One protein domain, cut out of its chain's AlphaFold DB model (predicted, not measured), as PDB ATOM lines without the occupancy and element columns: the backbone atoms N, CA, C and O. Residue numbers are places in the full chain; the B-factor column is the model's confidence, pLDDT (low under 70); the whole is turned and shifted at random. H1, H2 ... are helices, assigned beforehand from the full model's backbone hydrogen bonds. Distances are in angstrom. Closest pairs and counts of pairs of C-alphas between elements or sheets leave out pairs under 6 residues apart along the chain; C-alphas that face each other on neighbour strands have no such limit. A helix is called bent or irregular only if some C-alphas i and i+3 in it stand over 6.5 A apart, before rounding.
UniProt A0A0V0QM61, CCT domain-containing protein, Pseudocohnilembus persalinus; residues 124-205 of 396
ATOM      1  N   ASN A 124     -22.879 -27.937 -19.245       78.19
ATOM      2  CA  ASN A 124     -22.079 -26.740 -19.000       78.19
ATOM      3  C   ASN A 124     -21.278 -26.305 -20.236       78.19
ATOM      4  O   ASN A 124     -21.261 -25.117 -20.544       78.19
ATOM      5  N   GLU A 125     -20.696 -27.239 -20.988       72.81
ATOM      6  CA  GLU A 125     -19.993 -26.941 -22.245       72.81
ATOM      7  C   GLU A 125     -20.954 -26.442 -23.325       72.81
ATOM      8  O   GLU A 125     -20.664 -25.462 -24.009       72.81
ATOM      9  N   GLN A 126     -22.148 -27.035 -23.423       71.69
ATOM     10  CA  GLN A 126     -23.197 -26.551 -24.326       71.69
ATOM     11  C   GLN A 126     -23.633 -25.122 -23.965       71.69
ATOM     12  O   GLN A 126     -23.760 -24.266 -24.843       71.69
ATOM     13  N   LYS A 127     -23.791 -24.826 -22.666       75.75
ATOM     14  CA  LYS A 127     -24.075 -23.465 -22.179       75.75
ATOM     15  C   LYS A 127     -22.941 -22.494 -22.499       75.75
ATOM     16  O   LYS A 127     -23.207 -21.349 -22.856       75.75
ATOM     17  N   GLN A 128     -21.688 -22.923 -22.374       79.31
ATOM     18  CA  GLN A 128     -20.530 -22.072 -22.637       79.31
ATOM     19  C   GLN A 128     -20.366 -21.777 -24.133       79.31
ATOM     20  O   GLN A 128     -20.123 -20.630 -24.502       79.31
ATOM     21  N   LEU A 129     -20.615 -22.760 -25.002       71.19
ATOM     22  CA  LEU A 129     -20.662 -22.568 -26.453       71.19
ATOM     23  C   LEU A 129     -21.771 -21.592 -26.867       71.19
ATOM     24  O   LEU A 129     -21.516 -20.677 -27.650       71.19
ATOM     25  N   ALA A 130     -22.972 -21.719 -26.294       71.94
ATOM     26  CA  ALA A 130     -24.070 -20.786 -26.551       71.94
ATOM     27  C   ALA A 130     -23.734 -19.350 -26.099       71.94
ATOM     28  O   ALA A 130     -24.015 -18.389 -26.818       71.94
ATOM     29  N   LYS A 131     -23.077 -19.194 -24.939       80.75
ATOM     30  CA  LYS A 131     -22.593 -17.889 -24.456       80.75
ATOM     31  C   LYS A 131     -21.560 -17.276 -25.403       80.75
ATOM     32  O   LYS A 131     -21.707 -16.115 -25.779       80.75
ATOM     33  N   ASN A 132     -20.570 -18.056 -25.836       79.75
ATOM     34  CA  ASN A 132     -19.524 -17.593 -26.751       79.75
ATOM     35  C   ASN A 132     -20.097 -17.188 -28.119       79.75
ATOM     36  O   ASN A 132     -19.694 -16.168 -28.687       79.75
ATOM     37  N   PHE A 133     -21.077 -17.942 -28.633       78.38
ATOM     38  CA  PHE A 133     -21.782 -17.606 -29.870       78.38
ATOM     39  C   PHE A 133     -22.532 -16.275 -29.750       78.38
ATOM     40  O   PHE A 133     -22.322 -15.374 -30.563       78.38
ATOM     41  N   ASN A 134     -23.343 -16.107 -28.699       77.44
ATOM     42  CA  ASN A 134     -24.090 -14.868 -28.473       77.44
ATOM     43  C   ASN A 134     -23.165 -13.663 -28.270       77.44
ATOM     44  O   ASN A 134     -23.450 -12.580 -28.776       77.44
ATOM     45  N   GLN A 135     -22.033 -13.844 -27.585       82.88
ATOM     46  CA  GLN A 135     -21.034 -12.791 -27.411       82.88
ATOM     47  C   GLN A 135     -20.400 -12.384 -28.747       82.88
ATOM     48  O   GLN A 135     -20.293 -11.192 -29.035       82.88
ATOM     49  N   THR A 136     -20.050 -13.357 -29.591       81.56
ATOM     50  CA  THR A 136     -19.491 -13.108 -30.928       81.56
ATOM     51  C   THR A 136     -20.505 -12.401 -31.828       81.56
ATOM     52  O   THR A 136     -20.167 -11.436 -32.517       81.56
ATOM     53  N   LEU A 137     -21.768 -12.834 -31.795       80.25
ATOM     54  CA  LEU A 137     -22.853 -12.206 -32.544       80.25
ATOM     55  C   LEU A 137     -23.080 -10.760 -32.086       80.25
ATOM     56  O   LEU A 137     -23.179  -9.863 -32.923       80.25
ATOM     57  N   LYS A 138     -23.085 -10.522 -30.766       83.38
ATOM     58  CA  LYS A 138     -23.191  -9.179 -30.180       83.38
ATOM     59  C   LYS A 138     -22.061  -8.275 -30.661       83.38
ATOM     60  O   LYS A 138     -22.324  -7.156 -31.084       83.38
ATOM     61  N   GLN A 139     -20.819  -8.758 -30.626       84.75
ATOM     62  CA  GLN A 139     -19.654  -7.993 -31.073       84.75
ATOM     63  C   GLN A 139     -19.753  -7.628 -32.555       84.75
ATOM     64  O   GLN A 139     -19.607  -6.458 -32.895       84.75
ATOM     65  N   LYS A 140     -20.082  -8.587 -33.433       83.31
ATOM     66  CA  LYS A 140     -20.261  -8.317 -34.871       83.31
ATOM     67  C   LYS A 140     -21.374  -7.301 -35.133       83.31
ATOM     68  O   LYS A 140     -21.188  -6.397 -35.944       83.31
ATOM     69  N   LEU A 141     -22.503  -7.424 -34.432       79.88
ATOM     70  CA  LEU A 141     -23.631  -6.505 -34.574       79.88
ATOM     71  C   LEU A 141     -23.271  -5.091 -34.101       79.88
ATOM     72  O   LEU A 141     -23.571  -4.127 -34.797       79.88
ATOM     73  N   MET A 142     -22.582  -4.961 -32.964       80.69
ATOM     74  CA  MET A 142     -22.122  -3.664 -32.458       80.69
ATOM     75  C   MET A 142     -21.108  -3.013 -33.401       80.69
ATOM     76  O   MET A 142     -21.252  -1.832 -33.700       80.69
ATOM     77  N   SER A 143     -20.141  -3.768 -33.930       83.50
ATOM     78  CA  SER A 143     -19.187  -3.252 -34.920       83.50
ATOM     79  C   SER A 143     -19.886  -2.791 -36.202       83.50
ATOM     80  O   SER A 143     -19.557  -1.736 -36.742       83.50
ATOM     81  N   PHE A 144     -20.886  -3.545 -36.675       82.81
ATOM     82  CA  PHE A 144     -21.699  -3.143 -37.822       82.81
ATOM     83  C   PHE A 144     -22.453  -1.839 -37.539       82.81
ATOM     84  O   PHE A 144     -22.377  -0.909 -38.337       82.81
ATOM     85  N   LEU A 145     -23.125  -1.726 -36.393       79.38
ATOM     86  CA  LEU A 145     -23.874  -0.522 -36.030       79.38
ATOM     87  C   LEU A 145     -22.964   0.697 -35.836       79.38
ATOM     88  O   LEU A 145     -23.291   1.770 -36.325       79.38
ATOM     89  N   GLN A 146     -21.790   0.531 -35.223       82.12
ATOM     90  CA  GLN A 146     -20.797   1.601 -35.074       82.12
ATOM     91  C   GLN A 146     -20.239   2.092 -36.418       82.12
ATOM     92  O   GLN A 146     -19.875   3.261 -36.540       82.12
ATOM     93  N   SER A 147     -20.189   1.225 -37.438       80.62
ATOM     94  CA  SER A 147     -19.782   1.624 -38.793       80.62
ATOM     95  C   SER A 147     -20.811   2.527 -39.491       80.62
ATOM     96  O   SER A 147     -20.471   3.259 -40.421       80.62
ATOM     97  N   GLN A 148     -22.063   2.516 -39.029       81.81
ATOM     98  CA  GLN A 148     -23.123   3.369 -39.547       81.81
ATOM     99  C   GLN A 148     -23.068   4.725 -38.821       81.81
ATOM    100  O   GLN A 148     -23.287   4.808 -37.615       81.81
ATOM    101  N   LYS A 149     -22.784   5.812 -39.559       67.88
ATOM    102  CA  LYS A 149     -22.453   7.157 -39.021       67.88
ATOM    103  C   LYS A 149     -23.475   7.779 -38.047       67.88
ATOM    104  O   LYS A 149     -23.136   8.755 -37.384       67.88
ATOM    105  N   ASN A 150     -24.682   7.221 -37.930       73.50
ATOM    106  CA  ASN A 150     -25.799   7.785 -37.167       73.50
ATOM    107  C   ASN A 150     -26.157   7.016 -35.881       73.50
ATOM    108  O   ASN A 150     -27.171   7.325 -35.264       73.50
ATOM    109  N   PHE A 151     -25.355   6.036 -35.451       65.94
ATOM    110  CA  PHE A 151     -25.685   5.191 -34.296       65.94
ATOM    111  C   PHE A 151     -24.673   5.338 -33.166       65.94
ATOM    112  O   PHE A 151     -23.816   4.484 -32.944       65.94
ATOM    113  N   LYS A 152     -24.788   6.440 -32.427       61.09
ATOM    114  CA  LYS A 152     -24.208   6.545 -31.089       61.09
ATOM    115  C   LYS A 152     -25.356   6.270 -30.111       61.09
ATOM    116  O   LYS A 152     -26.402   6.890 -30.233       61.09
ATOM    117  N   ASP A 153     -25.179   5.285 -29.230       70.31
ATOM    118  CA  ASP A 153     -26.015   5.026 -28.037       70.31
ATOM    119  C   ASP A 153     -27.184   4.011 -28.116       70.31
ATOM    120  O   ASP A 153     -28.064   4.023 -27.256       70.31
ATOM    121  N   ILE A 154     -27.188   3.040 -29.045       70.38
ATOM    122  CA  ILE A 154     -28.136   1.903 -28.949       70.38
ATOM    123  C   ILE A 154     -27.589   0.816 -28.011       70.38
ATOM    124  O   ILE A 154     -26.596   0.156 -28.321       70.38
ATOM    125  N   ASN A 155     -28.284   0.570 -26.898       72.06
ATOM    126  CA  ASN A 155     -28.045  -0.586 -26.036       72.06
ATOM    127  C   ASN A 155     -28.910  -1.778 -26.494       72.06
ATOM    128  O   ASN A 155     -30.135  -1.727 -26.410       72.06
ATOM    129  N   ILE A 156     -28.277  -2.843 -27.000       71.12
ATOM    130  CA  ILE A 156     -28.964  -4.079 -27.407       71.12
ATOM    131  C   ILE A 156     -28.792  -5.123 -26.306       71.12
ATOM    132  O   ILE A 156     -27.698  -5.670 -26.102       71.12
ATOM    133  N   GLU A 157     -29.891  -5.430 -25.626       72.81
ATOM    134  CA  GLU A 157     -29.982  -6.568 -24.716       72.81
ATOM    135  C   GLU A 157     -30.361  -7.826 -25.505       72.81
ATOM    136  O   GLU A 157     -31.392  -7.884 -26.178       72.81
ATOM    137  N   LEU A 158     -29.486  -8.833 -25.455       69.00
ATOM    138  CA  LEU A 158     -29.764 -10.160 -25.995       69.00
ATOM    139  C   LEU A 158     -30.411 -11.000 -24.886       69.00
ATOM    140  O   LEU A 158     -29.886 -10.994 -23.770       69.00
ATOM    141  N   PRO A 159     -31.511 -11.722 -25.165       66.88
ATOM    142  CA  PRO A 159     -32.148 -12.579 -24.175       66.88
ATOM    143  C   PRO A 159     -31.205 -13.697 -23.706       66.88
ATOM    144  O   PRO A 159     -30.337 -14.168 -24.447       66.88
ATOM    145  N   ASP A 160     -31.391 -14.117 -22.457       66.56
ATOM    146  CA  ASP A 160     -30.547 -15.109 -21.791       66.56
ATOM    147  C   ASP A 160     -30.669 -16.481 -22.502       66.56
ATOM    148  O   ASP A 160     -31.787 -16.979 -22.684       66.56
ATOM    149  N   PRO A 161     -29.560 -17.137 -22.910       57.59
ATOM    150  CA  PRO A 161     -29.590 -18.345 -23.749       57.59
ATOM    151  C   PRO A 161     -30.242 -19.577 -23.101       57.59
ATOM    152  O   PRO A 161     -30.388 -20.604 -23.760       57.59
ATOM    153  N   LEU A 162     -30.615 -19.510 -21.820       53.41
ATOM    154  CA  LEU A 162     -31.111 -20.647 -21.042       53.41
ATOM    155  C   LEU A 162     -32.570 -21.033 -21.332       53.41
ATOM    156  O   LEU A 162     -32.980 -22.114 -20.913       53.41
ATOM    157  N   TYR A 163     -33.342 -20.202 -22.040       51.84
ATOM    158  CA  TYR A 163     -34.804 -20.356 -22.094       51.84
ATOM    159  C   TYR A 163     -35.412 -20.613 -23.477       51.84
ATOM    160  O   TYR A 163     -36.627 -20.769 -23.568       51.84
ATOM    161  N   PHE A 164     -34.619 -20.703 -24.551       50.03
ATOM    162  CA  PHE A 164     -35.185 -20.738 -25.903       50.03
ATOM    163  C   PHE A 164     -34.452 -21.667 -26.869       50.03
ATOM    164  O   PHE A 164     -33.225 -21.705 -26.948       50.03
ATOM    165  N   THR A 165     -35.243 -22.399 -27.655       50.72
ATOM    166  CA  THR A 165     -34.758 -23.183 -28.796       50.72
ATOM    167  C   THR A 165     -34.331 -22.242 -29.934       50.72
ATOM    168  O   THR A 165     -34.872 -21.145 -30.072       50.72
ATOM    169  N   GLY A 166     -33.346 -22.635 -30.751       53.31
ATOM    170  CA  GLY A 166     -32.676 -21.743 -31.716       53.31
ATOM    171  C   GLY A 166     -33.594 -20.959 -32.671       53.31
ATOM    172  O   GLY A 166     -33.258 -19.837 -33.038       53.31
ATOM    173  N   SER A 167     -34.774 -21.488 -33.014       52.62
ATOM    174  CA  SER A 167     -35.767 -20.803 -33.857       52.62
ATOM    175  C   SER A 167     -36.565 -19.723 -33.113       52.62
ATOM    176  O   SER A 167     -36.928 -18.707 -33.706       52.62
ATOM    177  N   GLN A 168     -36.801 -19.896 -31.810       59.09
ATOM    178  CA  GLN A 168     -37.504 -18.916 -30.977       59.09
ATOM    179  C   GLN A 168     -36.620 -17.696 -30.675       59.09
ATOM    180  O   GLN A 168     -37.122 -16.573 -30.661       59.09
ATOM    181  N   ASN A 169     -35.301 -17.889 -30.547       63.22
ATOM    182  CA  ASN A 169     -34.345 -16.794 -30.348       63.22
ATOM    183  C   ASN A 169     -34.346 -15.790 -31.509       63.22
ATOM    184  O   ASN A 169     -34.278 -14.587 -31.272       63.22
ATOM    185  N   ILE A 170     -34.480 -16.258 -32.755       65.06
ATOM    186  CA  ILE A 170     -34.491 -15.383 -33.940       65.06
ATOM    187  C   ILE A 170     -35.784 -14.575 -34.014       65.06
ATOM    188  O   ILE A 170     -35.738 -13.397 -34.360       65.06
ATOM    189  N   GLY A 171     -36.928 -15.186 -33.692       71.62
ATOM    190  CA  GLY A 171     -38.217 -14.492 -33.678       71.62
ATOM    191  C   GLY A 171     -38.218 -13.324 -32.694       71.62
ATOM    192  O   GLY A 171     -38.562 -12.206 -33.069       71.62
ATOM    193  N   VAL A 172     -37.732 -13.563 -31.472       73.00
ATOM    194  CA  VAL A 172     -37.631 -12.535 -30.426       73.00
ATOM    195  C   VAL A 172     -36.588 -11.470 -30.782       73.00
ATOM    196  O   VAL A 172     -36.867 -10.282 -30.635       73.00
ATOM    197  N   LEU A 173     -35.421 -11.849 -31.327       70.38
ATOM    198  CA  LEU A 173     -34.429 -10.873 -31.804       70.38
ATOM    199  C   LEU A 173     -34.988  -9.995 -32.924       70.38
ATOM    200  O   LEU A 173     -34.803  -8.784 -32.890       70.38
ATOM    201  N   ARG A 174     -35.666 -10.603 -33.908       70.62
ATOM    202  CA  ARG A 174     -36.304  -9.891 -35.023       70.62
ATOM    203  C   ARG A 174     -37.348  -8.918 -34.505       70.62
ATOM    204  O   ARG A 174     -37.365  -7.783 -34.960       70.62
ATOM    205  N   GLN A 175     -38.173  -9.340 -33.553       77.56
ATOM    206  CA  GLN A 175     -39.209  -8.493 -32.976       77.56
ATOM    207  C   GLN A 175     -38.609  -7.317 -32.190       77.56
ATOM    208  O   GLN A 175     -38.962  -6.175 -32.459       77.56
ATOM    209  N   ASN A 176     -37.618  -7.563 -31.327       76.00
ATOM    210  CA  ASN A 176     -36.937  -6.504 -30.573       76.00
ATOM    211  C   ASN A 176     -36.161  -5.536 -31.483       76.00
ATOM    212  O   ASN A 176     -36.140  -4.329 -31.237       76.00
ATOM    213  N   LEU A 177     -35.528  -6.038 -32.551       72.69
ATOM    214  CA  LEU A 177     -34.906  -5.196 -33.577       72.69
ATOM    215  C   LEU A 177     -35.962  -4.356 -34.292       72.69
ATOM    216  O   LEU A 177     -35.786  -3.150 -34.417       72.69
ATOM    217  N   PHE A 178     -37.070  -4.961 -34.714       74.19
ATOM    218  CA  PHE A 178     -38.137  -4.274 -35.433       74.19
ATOM    219  C   PHE A 178     -38.796  -3.175 -34.587       74.19
ATOM    220  O   PHE A 178     -39.012  -2.068 -35.080       74.19
ATOM    221  N   GLU A 179     -39.040  -3.428 -33.302       79.06
ATOM    222  CA  GLU A 179     -39.593  -2.441 -32.367       79.06
ATOM    223  C   GLU A 179     -38.633  -1.268 -32.116       79.06
ATOM    224  O   GLU A 179     -39.054  -0.109 -32.137       79.06
ATOM    225  N   ASN A 180     -37.333  -1.533 -31.943       72.44
ATOM    226  CA  ASN A 180     -36.328  -0.472 -31.810       72.44
ATOM    227  C   ASN A 180     -36.153   0.329 -33.111       72.44
ATOM    228  O   ASN A 180     -35.890   1.530 -33.080       72.44
ATOM    229  N   ILE A 181     -36.357  -0.315 -34.258       68.12
ATOM    230  CA  ILE A 181     -36.279   0.305 -35.582       68.12
ATOM    231  C   ILE A 181     -37.447   1.242 -35.845       68.12
ATOM    232  O   ILE A 181     -37.226   2.355 -36.327       68.12
ATOM    233  N   GLN A 182     -38.667   0.829 -35.494       72.62
ATOM    234  CA  GLN A 182     -39.835   1.701 -35.589       72.62
ATOM    235  C   GLN A 182     -39.692   2.933 -34.692       72.62
ATOM    236  O   GLN A 182     -40.045   4.032 -35.112       72.62
ATOM    237  N   LYS A 183     -39.125   2.769 -33.490       78.75
ATOM    238  CA  LYS A 183     -38.885   3.885 -32.564       78.75
ATOM    239  C   LYS A 183     -37.835   4.874 -33.077       78.75
ATOM    240  O   LYS A 183     -38.006   6.072 -32.882       78.75
ATOM    241  N   ASN A 184     -36.798   4.392 -33.762       75.50
ATOM    242  CA  ASN A 184     -35.657   5.212 -34.188       75.50
ATOM    243  C   ASN A 184     -35.698   5.648 -35.665       75.50
ATOM    244  O   ASN A 184     -34.713   6.193 -36.152       75.50
ATOM    245  N   GLN A 185     -36.802   5.398 -36.383       79.31
ATOM    246  CA  GLN A 185     -36.960   5.720 -37.812       79.31
ATOM    247  C   GLN A 185     -35.784   5.234 -38.686       79.31
ATOM    248  O   GLN A 185     -35.311   5.963 -39.558       79.31
ATOM    249  N   MET A 186     -35.277   4.011 -38.461       71.44
ATOM    250  CA  MET A 186     -34.167   3.518 -39.293       71.44
ATOM    251  C   MET A 186     -34.610   3.315 -40.744       71.44
ATOM    252  O   MET A 186     -35.706   2.822 -41.018       71.44
ATOM    253  N   ASP A 187     -33.706   3.625 -41.672       80.06
ATOM    254  CA  ASP A 187     -33.898   3.364 -43.093       80.06
ATOM    255  C   ASP A 187     -34.048   1.851 -43.356       80.06
ATOM    256  O   ASP A 187     -33.299   1.014 -42.835       80.06
ATOM    257  N   LYS A 188     -35.011   1.493 -44.208       75.50
ATOM    258  CA  LYS A 188     -35.323   0.120 -44.624       75.50
ATOM    259  C   LYS A 188     -34.104  -0.595 -45.225       75.50
ATOM    260  O   LYS A 188     -34.000  -1.818 -45.128       75.50
ATOM    261  N   GLN A 189     -33.158   0.145 -45.803       76.75
ATOM    262  CA  GLN A 189     -31.908  -0.421 -46.327       76.75
ATOM    263  C   GLN A 189     -30.989  -0.982 -45.226       76.75
ATOM    264  O   GLN A 189     -30.338  -2.015 -45.425       76.75
ATOM    265  N   VAL A 190     -30.978  -0.359 -44.043       77.81
ATOM    266  CA  VAL A 190     -30.210  -0.842 -42.885       77.81
ATOM    267  C   VAL A 190     -30.835  -2.128 -42.348       77.81
ATOM    268  O   VAL A 190     -30.112  -3.077 -42.049       77.81
ATOM    269  N   LEU A 191     -32.172  -2.208 -42.315       73.69
ATOM    270  CA  LEU A 191     -32.896  -3.420 -41.917       73.69
ATOM    271  C   LEU A 191     -32.538  -4.605 -42.823       73.69
ATOM    272  O   LEU A 191     -32.147  -5.655 -42.321       73.69
ATOM    273  N   ASN A 192     -32.585  -4.418 -44.144       77.25
ATOM    274  CA  ASN A 192     -32.213  -5.465 -45.097       77.25
ATOM    275  C   ASN A 192     -30.746  -5.904 -44.937       77.25
ATOM    276  O   ASN A 192     -30.433  -7.082 -45.088       77.25
ATOM    277  N   SER A 193     -29.846  -4.976 -44.599       82.56
ATOM    278  CA  SER A 193     -28.428  -5.285 -44.369       82.56
ATOM    279  C   SER A 193     -28.216  -6.090 -43.083       82.56
ATOM    280  O   SER A 193     -27.438  -7.044 -43.074       82.56
ATOM    281  N   ILE A 194     -28.953  -5.766 -42.013       78.38
ATOM    282  CA  ILE A 194     -28.941  -6.526 -40.756       78.38
ATOM    283  C   ILE A 194     -29.556  -7.911 -40.965       78.38
ATOM    284  O   ILE A 194     -28.976  -8.898 -40.525       78.38
ATOM    285  N   GLU A 195     -30.690  -8.014 -41.662       77.06
ATOM    286  CA  GLU A 195     -31.311  -9.304 -41.972       77.06
ATOM    287  C   GLU A 195     -30.401 -10.183 -42.827       77.06
ATOM    288  O   GLU A 195     -30.282 -11.375 -42.549       77.06
ATOM    289  N   LYS A 196     -29.715  -9.602 -43.817       81.62
ATOM    290  CA  LYS A 196     -28.734 -10.312 -44.641       81.62
ATOM    291  C   LYS A 196     -27.546 -10.789 -43.807       81.62
ATOM    292  O   LYS A 196     -27.211 -11.963 -43.866       81.62
ATOM    293  N   MET A 197     -26.975  -9.937 -42.955       80.56
ATOM    294  CA  MET A 197     -25.857 -10.305 -42.076       80.56
ATOM    295  C   MET A 197     -26.247 -11.365 -41.032       80.56
ATOM    296  O   MET A 197     -25.461 -12.275 -40.754       80.56
ATOM    297  N   LEU A 198     -27.438 -11.255 -40.434       77.00
ATOM    298  CA  LEU A 198     -27.961 -12.249 -39.496       77.00
ATOM    299  C   LEU A 198     -28.258 -13.561 -40.222       77.00
ATOM    300  O   LEU A 198     -27.873 -14.610 -39.722       77.00
ATOM    301  N   GLY A 199     -28.871 -13.500 -41.406       72.12
ATOM    302  CA  GLY A 199     -29.133 -14.652 -42.263       72.12
ATOM    303  C   GLY A 199     -27.850 -15.369 -42.670       72.12
ATOM    304  O   GLY A 199     -27.736 -16.565 -42.443       72.12
ATOM    305  N   GLU A 200     -26.854 -14.647 -43.179       69.19
ATOM    306  CA  GLU A 200     -25.559 -15.200 -43.591       69.19
ATOM    307  C   GLU A 200     -24.788 -15.799 -42.404       69.19
ATOM    308  O   GLU A 200     -24.275 -16.909 -42.510       69.19
ATOM    309  N   ASN A 201     -24.743 -15.142 -41.237       63.09
ATOM    310  CA  ASN A 201     -24.057 -15.709 -40.068       63.09
ATOM    311  C   ASN A 201     -24.809 -16.896 -39.439       63.09
ATOM    312  O   ASN A 201     -24.153 -17.773 -38.881       63.09
ATOM    313  N   TYR A 202     -26.143 -16.951 -39.501       56.88
ATOM    314  CA  TYR A 202     -26.905 -18.106 -39.003       56.88
ATOM    315  C   TYR A 202     -26.868 -19.285 -39.974       56.88
ATOM    316  O   TYR A 202     -26.684 -20.418 -39.537       56.88
ATOM    317  N   LEU A 203     -26.984 -19.035 -41.281       48.22
ATOM    318  CA  LEU A 203     -26.873 -20.070 -42.311       48.22
ATOM    319  C   LEU A 203     -25.464 -20.684 -42.325       48.22
ATOM    320  O   LEU A 203     -25.322 -21.896 -42.450       48.22
ATOM    321  N   ASN A 204     -24.428 -19.873 -42.090       51.38
ATOM    322  CA  ASN A 204     -23.048 -20.358 -42.029       51.38
ATOM    323  C   ASN A 204     -22.701 -21.100 -40.723       51.38
ATOM    324  O   ASN A 204     -21.739 -21.859 -40.719       51.38
ATOM    325  N   ASN A 205     -23.445 -20.900 -39.623       47.34
ATOM    326  CA  ASN A 205     -23.109 -21.498 -38.317       47.34
ATOM    327  C   ASN A 205     -24.126 -22.518 -37.779       47.34
ATOM    328  O   ASN A 205     -23.754 -23.314 -36.923       47.34
TER     329      ASN A 205
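What this domain is: This is residues 124 to 205 of the 396 residues of the protein "CCT domain-containing protein" of Pseudocohnilembus persalinus (UniProt A0A0V0QM61). Three helices stand roughly side by side in a loose, up-up-down arrangement, their centres making a triangle: H1 and H2 run one way with a wide gap between them, and H3 folds back the other way. On the side of this gap away from H3, the long link of residues 148 to 165 runs back from the end of H1 to the beginning of H2. The printed part has 82 residues with three named helices in the order H1, H2, H3 and no named strand; the class is all helix. It is compact by its radius of gyration of the C-alphas, 13.2 A, and elongated in outline, spanning 39 by 24 by 21 A.

Where its parts are: H1, residues 124 to 147, is the longest helix by residues, with 24, and measures 34.7 A from first to last C-alpha. It begins with C-alpha 124 at (-22.079, -26.740, -19.000) and ends with C-alpha 147 at (-19.782, 1.624, -38.793). H2, residues 166 to 184, measures 27.2 A and begins with C-alpha 166 at (-32.676, -21.743, -31.716). H3, residues 188 to 205, measures 25.6 A and ends with C-alpha 205 at (-23.109, -21.498, -38.317).

How they stand to each other: H1 touches no helix but is near H3, with 15 pairs of C-alphas within 10 A. H2 and H3 are near each other too, with 13 such pairs; their closest C-alphas are 8.1 A apart, only just too far to touch. H1 and H2 are apart. The y part of the N-to-C direction is 0.87 in H1, 0.99 in H2 and -0.90 in H3. In H1 and H3 every O i to N i+4 pair is within hydrogen-bond range; in H2, 13 of 15 are. H1, H2 and H3 are not bent.

The domain as a whole: The two C-alphas farthest apart, those of Asn 124 and Gln 185, are 40.4 A apart, while the first and last printed C-alphas, those of Asn 124 and Asn 205, are 20.0 A apart. The printed part has no cut. The link from H1 to H2 is long, with 18 residues whose C-alphas lie 7 to 19 A from the mean of all C-alphas; the link from H2 to H3 is tight, with 3 residues. The mean pLDDT of the printed part is 71.9. It is under 70 in 23 residues: residue 149, residues 151 to 152, residues 158 to 170, of which 166 to 170 belong to H2, residue 181, and residues 200 to 205, which belong to H3.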